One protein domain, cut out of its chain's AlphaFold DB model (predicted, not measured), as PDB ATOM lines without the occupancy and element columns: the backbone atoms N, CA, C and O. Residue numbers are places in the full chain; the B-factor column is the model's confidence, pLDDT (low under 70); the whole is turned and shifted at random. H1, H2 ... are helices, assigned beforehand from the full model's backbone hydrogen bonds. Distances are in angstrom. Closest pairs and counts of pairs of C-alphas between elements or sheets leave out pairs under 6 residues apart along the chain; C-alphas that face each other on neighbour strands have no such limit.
ATOM      1  N   ILE A   4     -36.638 -13.181 -42.370       94.62
ATOM      2  CA  ILE A   4     -35.672 -12.353 -43.099       94.62
ATOM      3  C   ILE A   4     -35.904 -12.411 -44.606       94.62
ATOM      4  O   ILE A   4     -35.876 -11.376 -45.269       94.62
ATOM      5  N   ASN A   5     -36.208 -13.590 -45.148       94.38
ATOM      6  CA  ASN A   5     -36.480 -13.741 -46.575       94.38
ATOM      7  C   ASN A   5     -37.780 -13.028 -46.964       94.38
ATOM      8  O   ASN A   5     -37.831 -12.397 -48.016       94.38
ATOM      9  N   ARG A   6     -38.805 -13.046 -46.095       94.62
ATOM     10  CA  ARG A   6     -40.051 -12.292 -46.332       94.62
ATOM     11  C   ARG A   6     -39.817 -10.787 -46.339       94.62
ATOM     12  O   ARG A   6     -40.274 -10.114 -47.256       94.62
ATOM     13  N   ILE A   7     -39.102 -10.276 -45.336       95.62
ATOM     14  CA  ILE A   7     -38.782  -8.846 -45.235       95.62
ATOM     15  C   ILE A   7     -37.935  -8.421 -46.434       95.62
ATOM     16  O   ILE A   7     -38.226  -7.411 -47.062       95.62
ATOM     17  N   THR A   8     -36.916  -9.209 -46.784       95.62
ATOM     18  CA  THR A   8     -36.024  -8.914 -47.911       95.62
ATOM     19  C   THR A   8     -36.795  -8.845 -49.218       95.62
ATOM     20  O   THR A   8     -36.678  -7.848 -49.922       95.62
ATOM     21  N   TYR A   9     -37.636  -9.845 -49.494       93.75
ATOM     22  CA  TYR A   9     -38.494  -9.853 -50.674       93.75
ATOM     23  C   TYR A   9     -39.385  -8.606 -50.727       93.75
ATOM     24  O   TYR A   9     -39.425  -7.918 -51.739       93.75
ATOM     25  N   LYS A  10     -40.046  -8.268 -49.615       92.62
ATOM     26  CA  LYS A  10     -40.886  -7.070 -49.492       92.62
ATOM     27  C   LYS A  10     -40.115  -5.780 -49.792       92.62
ATOM     28  O   LYS A  10     -40.562  -4.986 -50.609       92.62
ATOM     29  N   ILE A  11     -38.942  -5.594 -49.188       93.94
ATOM     30  CA  ILE A  11     -38.090  -4.427 -49.453       93.94
ATOM     31  C   ILE A  11     -37.701  -4.379 -50.933       93.94
ATOM     32  O   ILE A  11     -37.871  -3.353 -51.575       93.94
ATOM     33  N   GLU A  12     -37.229  -5.484 -51.507       92.06
ATOM     34  CA  GLU A  12     -36.805  -5.519 -52.912       92.06
ATOM     35  C   GLU A  12     -37.943  -5.204 -53.887       92.06
ATOM     36  O   GLU A  12     -37.721  -4.473 -54.848       92.06
ATOM     37  N   GLY A  21     -48.778   2.073 -52.465       82.44
ATOM     38  CA  GLY A  21     -49.751   3.021 -51.941       82.44
ATOM     39  C   GLY A  21     -49.114   4.099 -51.066       82.44
ATOM     40  O   GLY A  21     -48.038   4.626 -51.355       82.44
ATOM     41  N   THR A  22     -49.818   4.465 -50.003       85.75
ATOM     42  CA  THR A  22     -49.419   5.497 -49.045       85.75
ATOM     43  C   THR A  22     -48.352   4.997 -48.063       85.75
ATOM     44  O   THR A  22     -48.063   3.807 -47.957       85.75
ATOM     45  N   GLY A  23     -47.783   5.906 -47.265       83.25
ATOM     46  CA  GLY A  23     -46.907   5.509 -46.156       83.25
ATOM     47  C   GLY A  23     -47.602   4.617 -45.112       83.25
ATOM     48  O   GLY A  23     -46.934   3.830 -44.444       83.25
ATOM     49  N   GLU A  24     -48.930   4.697 -44.988       87.19
ATOM     50  CA  GLU A  24     -49.703   3.806 -44.115       87.19
ATOM     51  C   GLU A  24     -49.781   2.392 -44.688       87.19
ATOM     52  O   GLU A  24     -49.585   1.426 -43.952       87.19
ATOM     53  N   ASP A  25     -49.964   2.270 -46.003       89.19
ATOM     54  CA  ASP A  25     -49.960   0.985 -46.701       89.19
ATOM     55  C   ASP A  25     -48.583   0.311 -46.604       89.19
ATOM     56  O   ASP A  25     -48.481  -0.887 -46.333       89.19
ATOM     57  N   VAL A  26     -47.501   1.085 -46.739       88.69
ATOM     58  CA  VAL A  26     -46.129   0.609 -46.493       88.69
ATOM     59  C   VAL A  26     -45.988   0.060 -45.073       88.69
ATOM     60  O   VAL A  26     -45.474  -1.046 -44.879       88.69
ATOM     61  N   GLY A  27     -46.460   0.819 -44.083       90.06
ATOM     62  CA  GLY A  27     -46.460   0.414 -42.684       90.06
ATOM     63  C   GLY A  27     -47.218  -0.889 -42.454       90.06
ATOM     64  O   GLY A  27     -46.641  -1.841 -41.932       90.06
ATOM     65  N   ALA A  28     -48.458  -0.989 -42.931       88.62
ATOM     66  CA  ALA A  28     -49.271  -2.200 -42.827       88.62
ATOM     67  C   ALA A  28     -48.605  -3.425 -43.487       88.62
ATOM     68  O   ALA A  28     -48.691  -4.538 -42.963       88.62
ATOM     69  N   ASN A  29     -47.899  -3.230 -44.604       89.38
ATOM     70  CA  ASN A  29     -47.244  -4.313 -45.337       89.38
ATOM     71  C   ASN A  29     -45.951  -4.815 -44.683       89.38
ATOM     72  O   ASN A  29     -45.659  -6.013 -44.752       89.38
ATOM     73  N   LEU A  30     -45.154  -3.937 -44.071       93.31
ATOM     74  CA  LEU A  30     -43.844  -4.300 -43.516       93.31
ATOM     75  C   LEU A  30     -43.869  -4.530 -42.008       93.31
ATOM     76  O   LEU A  30     -43.162  -5.417 -41.521       93.31
ATOM     77  N   TRP A  31     -44.661  -3.757 -41.268       94.75
ATOM     78  CA  TRP A  31     -44.497  -3.621 -39.825       94.75
ATOM     79  C   TRP A  31     -44.602  -4.946 -39.073       94.75
ATOM     80  O   TRP A  31     -43.742  -5.240 -38.253       94.75
ATOM     81  N   ALA A  32     -45.590  -5.786 -39.389       94.44
ATOM     82  CA  ALA A  32     -45.779  -7.052 -38.682       94.44
ATOM     83  C   ALA A  32     -44.550  -7.982 -38.771       94.44
ATOM     84  O   ALA A  32     -44.198  -8.644 -37.794       94.44
ATOM     85  N   ASP A  33     -43.870  -8.024 -39.923       96.00
ATOM     86  CA  ASP A  33     -42.641  -8.809 -40.064       96.00
ATOM     87  C   ASP A  33     -41.448  -8.111 -39.385       96.00
ATOM     88  O   ASP A  33     -40.631  -8.780 -38.754       96.00
ATOM     89  N   LEU A  34     -41.348  -6.780 -39.466       96.19
ATOM     90  CA  LEU A  34     -40.285  -6.018 -38.796       96.19
ATOM     91  C   LEU A  34     -40.371  -6.134 -37.269       96.19
ATOM     92  O   LEU A  34     -39.350  -6.331 -36.611       96.19
ATOM     93  N   ASP A  35     -41.575  -6.064 -36.706       95.69
ATOM     94  CA  ASP A  35     -41.809  -6.201 -35.271       95.69
ATOM     95  C   ASP A  35     -41.513  -7.622 -34.784       95.69
ATOM     96  O   ASP A  35     -40.853  -7.816 -33.763       95.69
ATOM     97  N   ASN A  36     -41.920  -8.632 -35.557       95.50
ATOM     98  CA  ASN A  36     -41.593 -10.019 -35.251       95.50
ATOM     99  C   ASN A  36     -40.071 -10.252 -35.299       95.50
ATOM    100  O   ASN A  36     -39.534 -10.904 -34.408       95.50
ATOM    101  N   LEU A  37     -39.344  -9.650 -36.251       95.75
ATOM    102  CA  LEU A  37     -37.879  -9.706 -36.273       95.75
ATOM    103  C   LEU A  37     -37.258  -9.000 -35.059       95.75
ATOM    104  O   LEU A  37     -36.362  -9.555 -34.423       95.75
ATOM    105  N   ARG A  38     -37.734  -7.796 -34.728       93.75
ATOM    106  CA  ARG A  38     -37.262  -6.988 -33.594       93.75
ATOM    107  C   ARG A  38     -37.393  -7.729 -32.264       93.75
ATOM    108  O   ARG A  38     -36.456  -7.723 -31.471       93.75
ATOM    109  N   ASN A  39     -38.527  -8.391 -32.050       94.75
ATOM    110  CA  ASN A  39     -38.829  -9.113 -30.814       94.75
ATOM    111  C   ASN A  39     -38.361 -10.582 -30.838       94.75
ATOM    112  O   ASN A  39     -38.620 -11.329 -29.892       94.75
ATOM    113  N   ASN A  40     -37.679 -11.028 -31.898       94.81
ATOM    114  CA  ASN A  40     -37.221 -12.408 -32.010       94.81
ATOM    115  C   ASN A  40     -36.033 -12.678 -31.074       94.81
ATOM    116  O   ASN A  40     -34.998 -12.018 -31.162       94.81
ATOM    117  N   CYS A  41     -36.120 -13.713 -30.234       95.25
ATOM    118  CA  CYS A  41     -35.027 -14.095 -29.331       95.25
ATOM    119  C   CYS A  41     -33.736 -14.497 -30.069       95.25
ATOM    120  O   CYS A  41     -32.645 -14.364 -29.518       95.25
ATOM    121  N   ASN A  42     -33.849 -14.943 -31.322       94.31
ATOM    122  CA  ASN A  42     -32.735 -15.320 -32.184       94.31
ATOM    123  C   ASN A  42     -32.371 -14.223 -33.201       94.31
ATOM    124  O   ASN A  42     -31.644 -14.494 -34.158       94.31
ATOM    125  N   ARG A  43     -32.866 -12.985 -33.027       94.00
ATOM    126  CA  ARG A  43     -32.654 -11.873 -33.969       94.00
ATOM    127  C   ARG A  43     -31.192 -11.727 -34.372       94.00
ATOM    128  O   ARG A  43     -30.921 -11.630 -35.559       94.00
ATOM    129  N   ASN A  44     -30.267 -11.731 -33.412       93.69
ATOM    130  CA  ASN A  44     -28.842 -11.506 -33.681       93.69
ATOM    131  C   ASN A  44     -28.263 -12.510 -34.687       93.69
ATOM    132  O   ASN A  44     -27.466 -12.120 -35.534       93.69
ATOM    133  N   ASN A  45     -28.705 -13.768 -34.623       94.06
ATOM    134  CA  ASN A  45     -28.305 -14.794 -35.582       94.06
ATOM    135  C   ASN A  45     -29.061 -14.642 -36.908       94.06
ATOM    136  O   ASN A  45     -28.476 -14.826 -37.963       94.06
ATOM    137  N   LEU A  46     -30.345 -14.270 -36.874       93.62
ATOM    138  CA  LEU A  46     -31.134 -14.048 -38.091       93.62
ATOM    139  C   LEU A  46     -30.597 -12.887 -38.936       93.62
ATOM    140  O   LEU A  46     -30.642 -12.947 -40.162       93.62
ATOM    141  N   VAL A  47     -30.115 -11.819 -38.297       95.31
ATOM    142  CA  VAL A  47     -29.642 -10.622 -39.001       95.31
ATOM    143  C   VAL A  47     -28.144 -10.634 -39.289       95.31
ATOM    144  O   VAL A  47     -27.691  -9.675 -39.906       95.31
ATOM    145  N   SER A  48     -27.373 -11.648 -38.864       94.19
ATOM    146  CA  SER A  48     -25.896 -11.635 -38.916       94.19
ATOM    147  C   SER A  48     -25.357 -11.268 -40.296       94.19
ATOM    148  O   SER A  48     -24.518 -10.377 -40.408       94.19
ATOM    149  N   ASP A  49     -25.928 -11.889 -41.327       93.62
ATOM    150  CA  ASP A  49     -25.539 -11.729 -42.731       93.62
ATOM    151  C   ASP A  49     -26.618 -11.011 -43.553       93.62
ATOM    152  O   ASP A  49     -26.587 -10.985 -44.786       93.62
ATOM    153  N   TRP A  50     -27.612 -10.421 -42.886       96.44
ATOM    154  CA  TRP A  50     -28.681  -9.725 -43.578       96.44
ATOM    155  C   TRP A  50     -28.183  -8.383 -44.120       96.44
ATOM    156  O   TRP A  50     -27.785  -7.497 -43.365       96.44
ATOM    157  N   LYS A  51     -28.270  -8.189 -45.440       96.31
ATOM    158  CA  LYS A  51     -27.769  -6.979 -46.117       96.31
ATOM    159  C   LYS A  51     -28.342  -5.651 -45.602       96.31
ATOM    160  O   LYS A  51     -27.688  -4.626 -45.747       96.31
ATOM    161  N   TYR A  52     -29.526  -5.660 -44.987       96.88
ATOM    162  CA  TYR A  52     -30.163  -4.460 -44.424       96.88
ATOM    163  C   TYR A  52     -30.011  -4.345 -42.900       96.88
ATOM    164  O   TYR A  52     -30.632  -3.477 -42.286       96.88
ATOM    165  N   LYS A  53     -29.174  -5.185 -42.273       96.25
ATOM    166  CA  LYS A  53     -28.935  -5.187 -40.822       96.25
ATOM    167  C   LYS A  53     -28.595  -3.795 -40.290       96.25
ATOM    168  O   LYS A  53     -29.197  -3.346 -39.323       96.25
ATOM    169  N   ASN A  54     -27.649  -3.100 -40.923       96.81
ATOM    170  CA  ASN A  54     -27.195  -1.793 -40.441       96.81
ATOM    171  C   ASN A  54     -28.298  -0.729 -40.528       96.81
ATOM    172  O   ASN A  54     -28.443   0.065 -39.601       96.81
ATOM    173  N   ASN A  55     -29.101  -0.737 -41.598       96.56
ATOM    174  CA  ASN A  55     -30.264   0.141 -41.742       96.56
ATOM    175  C   ASN A  55     -31.295  -0.129 -40.644       96.56
ATOM    176  O   ASN A  55     -31.734   0.794 -39.960       96.56
ATOM    177  N   PHE A  56     -31.627  -1.403 -40.433       95.88
ATOM    178  CA  PHE A  56     -32.573  -1.823 -39.407       95.88
ATOM    179  C   PHE A  56     -32.109  -1.425 -38.001       95.88
ATOM    180  O   PHE A  56     -32.856  -0.778 -37.269       95.88
ATOM    181  N   ASP A  57     -30.860  -1.734 -37.644       95.25
ATOM    182  CA  ASP A  57     -30.279  -1.390 -36.342       95.25
ATOM    183  C   ASP A  57     -30.227   0.133 -36.126       95.25
ATOM    184  O   ASP A  57     -30.432   0.611 -35.009       95.25
ATOM    185  N   CYS A  58     -29.947   0.906 -37.179       93.00
ATOM    186  CA  CYS A  58     -29.928   2.367 -37.127       93.00
ATOM    187  C   CYS A  58     -31.325   2.933 -36.837       93.00
ATOM    188  O   CYS A  58     -31.500   3.707 -35.891       93.00
ATOM    189  N   ILE A  59     -32.330   2.501 -37.605       94.44
ATOM    190  CA  ILE A  59     -33.719   2.945 -37.446       94.44
ATOM    191  C   ILE A  59     -34.284   2.528 -36.093       94.44
ATOM    192  O   ILE A  59     -34.933   3.342 -35.434       94.44
ATOM    193  N   GLU A  60     -33.992   1.314 -35.635       93.19
ATOM    194  CA  GLU A  60     -34.415   0.837 -34.322       93.19
ATOM    195  C   GLU A  60     -33.814   1.672 -33.194       93.19
ATOM    196  O   GLU A  60     -34.553   2.167 -32.342       93.19
ATOM    197  N   LYS A  61     -32.497   1.916 -33.218       92.06
ATOM    198  CA  LYS A  61     -31.836   2.781 -32.227       92.06
ATOM    199  C   LYS A  61     -32.438   4.172 -32.179       92.06
ATOM    200  O   LYS A  61     -32.607   4.738 -31.101       92.06
ATOM    201  N   TRP A  62     -32.763   4.718 -33.340       88.94
ATOM    202  CA  TRP A  62     -33.353   6.039 -33.437       88.94
ATOM    203  C   TRP A  62     -34.789   6.068 -32.871       88.94
ATOM    204  O   TRP A  62     -35.139   6.996 -32.139       88.94
ATOM    205  N   HIS A  63     -35.588   5.024 -33.123       90.00
ATOM    206  CA  HIS A  63     -36.988   4.926 -32.687       90.00
ATOM    207  C   HIS A  63     -37.183   4.417 -31.239       90.00
ATOM    208  O   HIS A  63     -38.264   4.619 -30.678       90.00
ATOM    209  N   LEU A  64     -36.165   3.821 -30.597       83.38
ATOM    210  CA  LEU A  64     -36.226   3.233 -29.240       83.38
ATOM    211  C   LEU A  64     -36.726   4.188 -28.135       83.38
ATOM    212  O   LEU A  64     -37.189   3.725 -27.099       83.38
ATOM    213  N   ASN A  65     -36.687   5.505 -28.358       76.00
ATOM    214  CA  ASN A  65     -37.130   6.524 -27.395       76.00
ATOM    215  C   ASN A  65     -38.492   7.155 -27.740       76.00
ATOM    216  O   ASN A  65     -38.738   8.311 -27.403       76.00
ATOM    217  N   GLY A  66     -39.348   6.450 -28.488       74.94
ATOM    218  CA  GLY A  66     -40.650   6.974 -28.927       74.94
ATOM    219  C   GLY A  66     -40.558   8.066 -29.999       74.94
ATOM    220  O   GLY A  66     -41.556   8.708 -30.317       74.94
ATOM    221  N   ARG A  67     -39.365   8.282 -30.566       85.00
ATOM    222  CA  ARG A  67     -39.145   9.217 -31.675       85.00
ATOM    223  C   ARG A  67     -39.712   8.631 -32.968       85.00
ATOM    224  O   ARG A  67     -39.666   7.418 -33.156       85.00
ATOM    225  N   LYS A  68     -40.215   9.496 -33.856       88.62
ATOM    226  CA  LYS A  68     -40.761   9.140 -35.176       88.62
ATOM    227  C   LYS A  68     -40.093   9.976 -36.256       88.62
ATOM    228  O   LYS A  68     -40.071  11.194 -36.137       88.62
ATOM    229  N   ALA A  69     -39.531   9.342 -37.283       86.44
ATOM    230  CA  ALA A  69     -38.880  10.052 -38.383       86.44
ATOM    231  C   ALA A  69     -39.904  10.892 -39.160       86.44
ATOM    232  O   ALA A  69     -39.570  11.935 -39.716       86.44
ATOM    233  N   PHE A  70     -41.166  10.450 -39.135       87.62
ATOM    234  CA  PHE A  70     -42.299  11.121 -39.749       87.62
ATOM    235  C   PHE A  70     -43.381  11.395 -38.694       87.62
ATOM    236  O   PHE A  70     -44.187  10.526 -38.356       87.62
ATOM    237  N   ASP A  71     -43.426  12.626 -38.175       87.31
ATOM    238  CA  ASP A  71     -44.280  12.999 -37.032       87.31
ATOM    239  C   ASP A  71     -45.787  12.825 -37.276       87.31
ATOM    240  O   ASP A  71     -46.547  12.594 -36.330       87.31
ATOM    241  N   LYS A  72     -46.216  12.889 -38.543       89.88
ATOM    242  CA  LYS A  72     -47.615  12.715 -38.967       89.88
ATOM    243  C   LYS A  72     -48.052  11.251 -39.103       89.88
ATOM    244  O   LYS A  72     -49.213  11.011 -39.404       89.88
ATOM    245  N   MET A  73     -47.153  10.288 -38.899       90.94
ATOM    246  CA  MET A  73     -47.448   8.854 -38.981       90.94
ATOM    247  C   MET A  73     -47.541   8.221 -37.589       90.94
ATOM    248  O   MET A  73     -47.056   8.788 -36.602       90.94
ATOM    249  N   SER A  74     -48.139   7.027 -37.495       92.00
ATOM    250  CA  SER A  74     -47.961   6.175 -36.314       92.00
ATOM    251  C   SER A  74     -46.486   5.788 -36.158       92.00
ATOM    252  O   SER A  74     -45.681   5.959 -37.078       92.00
ATOM    253  N   TRP A  75     -46.110   5.288 -34.981       92.44
ATOM    254  CA  TRP A  75     -44.728   4.878 -34.729       92.44
ATOM    255  C   TRP A  75     -44.311   3.753 -35.688       92.44
ATOM    256  O   TRP A  75     -43.234   3.798 -36.274       92.44
ATOM    257  N   GLU A  76     -45.212   2.802 -35.915       92.88
ATOM    258  CA  GLU A  76     -45.058   1.623 -36.768       92.88
ATOM    259  C   GLU A  76     -44.841   2.009 -38.232       92.88
ATOM    260  O   GLU A  76     -43.881   1.574 -38.873       92.88
ATOM    261  N   ASN A  77     -45.709   2.885 -38.746       94.06
ATOM    262  CA  ASN A  77     -45.642   3.348 -40.127       94.06
ATOM    263  C   ASN A  77     -44.389   4.204 -40.331       94.06
ATOM    264  O   ASN A  77     -43.659   4.008 -41.301       94.06
ATOM    265  N   SER A  78     -44.081   5.087 -39.373       94.69
ATOM    266  CA  SER A  78     -42.842   5.867 -39.376       94.69
ATOM    267  C   SER A  78     -41.609   4.964 -39.426       94.69
ATOM    268  O   SER A  78     -40.703   5.227 -40.210       94.69
ATOM    269  N   PHE A  79     -41.568   3.895 -38.627       95.56
ATOM    270  CA  PHE A  79     -40.450   2.956 -38.613       95.56
ATOM    271  C   PHE A  79     -40.274   2.275 -39.975       95.56
ATOM    272  O   PHE A  79     -39.175   2.276 -40.532       95.56
ATOM    273  N   ALA A  80     -41.351   1.700 -40.520       95.19
ATOM    274  CA  ALA A  80     -41.314   0.969 -41.784       95.19
ATOM    275  C   ALA A  80     -40.896   1.869 -42.956       95.19
ATOM    276  O   ALA A  80     -40.030   1.497 -43.750       95.19
ATOM    277  N   VAL A  81     -41.461   3.077 -43.031       94.00
ATOM    278  CA  VAL A  81     -41.120   4.060 -44.064       94.00
ATOM    279  C   VAL A  81     -39.685   4.558 -43.890       94.00
ATOM    280  O   VAL A  81     -38.962   4.663 -44.876       94.00
ATOM    281  N   ALA A  82     -39.228   4.810 -42.659       94.81
ATOM    282  CA  ALA A  82     -37.854   5.240 -42.405       94.81
ATOM    283  C   ALA A  82     -36.832   4.170 -42.806       94.81
ATOM    284  O   ALA A  82     -35.790   4.504 -43.368       94.81
ATOM    285  N   LEU A  83     -37.139   2.889 -42.579       95.81
ATOM    286  CA  LEU A  83     -36.296   1.791 -43.043       95.81
ATOM    287  C   LEU A  83     -36.138   1.821 -44.565       95.81
ATOM    288  O   LEU A  83     -35.006   1.842 -45.045       95.81
ATOM    289  N   LEU A  84     -37.241   1.884 -45.317       93.75
ATOM    290  CA  LEU A  84     -37.181   1.981 -46.778       93.75
ATOM    291  C   LEU A  84     -36.444   3.239 -47.235       93.75
ATOM    292  O   LEU A  84     -35.603   3.158 -48.127       93.75
ATOM    293  N   PHE A  85     -36.707   4.378 -46.594       91.75
ATOM    294  CA  PHE A  85     -36.029   5.630 -46.904       91.75
ATOM    295  C   PHE A  85     -34.511   5.469 -46.798       91.75
ATOM    296  O   PHE A  85     -33.825   5.738 -47.771       91.75
ATOM    297  N   THR A  86     -33.997   4.911 -45.695       93.25
ATOM    298  CA  THR A  86     -32.545   4.690 -45.525       93.25
ATOM    299  C   THR A  86     -31.931   3.657 -46.470       93.25
ATOM    300  O   THR A  86     -30.710   3.597 -46.591       93.25
ATOM    301  N   ILE A  87     -32.735   2.775 -47.068       94.44
ATOM    302  CA  ILE A  87     -32.245   1.767 -48.019       94.44
ATOM    303  C   ILE A  87     -32.106   2.371 -49.419       94.44
ATOM    304  O   ILE A  87     -31.207   1.979 -50.162       94.44
ATOM    305  N   TYR A  88     -32.984   3.309 -49.778       89.62
ATOM    306  CA  TYR A  88     -33.083   3.853 -51.133       89.62
ATOM    307  C   TYR A  88     -32.595   5.305 -51.283       89.62
ATOM    308  O   TYR A  88     -32.499   5.768 -52.418       89.62
ATOM    309  N   HIS A  89     -32.292   6.010 -50.187       83.19
ATOM    310  CA  HIS A  89     -31.808   7.399 -50.152       83.19
ATOM    311  C   HIS A  89     -30.687   7.558 -49.119       83.19
ATOM    312  O   HIS A  89     -29.771   8.366 -49.390       83.19
TER     313      HIS A  89
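AT A GLANCE: This is residues 4 to 12 and 21 to 89 of the 89 residues of an uncharacterized protein of viral metagenome (UniProt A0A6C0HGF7). What shape is it? H2 and H5 cross in the middle; H1 lies beside H2, H4 folds back on H5, and tiny H3 sits at one end. How large? The printed part, 78 residues with five named helices, is all helix and compact, with radius of gyration of the C-alphas 11.7 A and spans 34 by 27 by 23 A.

HOW THE PARTS SIT: What touches the longest helix? Residues 76 to 81 of H5, residues 75 to 88, touch H2, residues 23 to 38, about perpendicular; C-alphas 27 and 77 are closest, 4.0 A. H1, residues 4 to 12, touches residues 30 to 37 of H2. What else? H4, residues 53 to 63, forms a helical hairpin with H5. Every O i to N i+4 pair is within hydrogen-bond range in H1, H4 and H5, 10 of 12 in H2.

IN THESE COORDINATES: Where does H2 begin? C-alpha 23 is at (-46.907, 5.509, -46.156). Where is H3? It is residues 43 to 46.

THE WHOLE: Any cut? Residues 13 to 20 are not printed; C-alphas 12 and 21 are 15.5 A apart. Long links? H4 to H5.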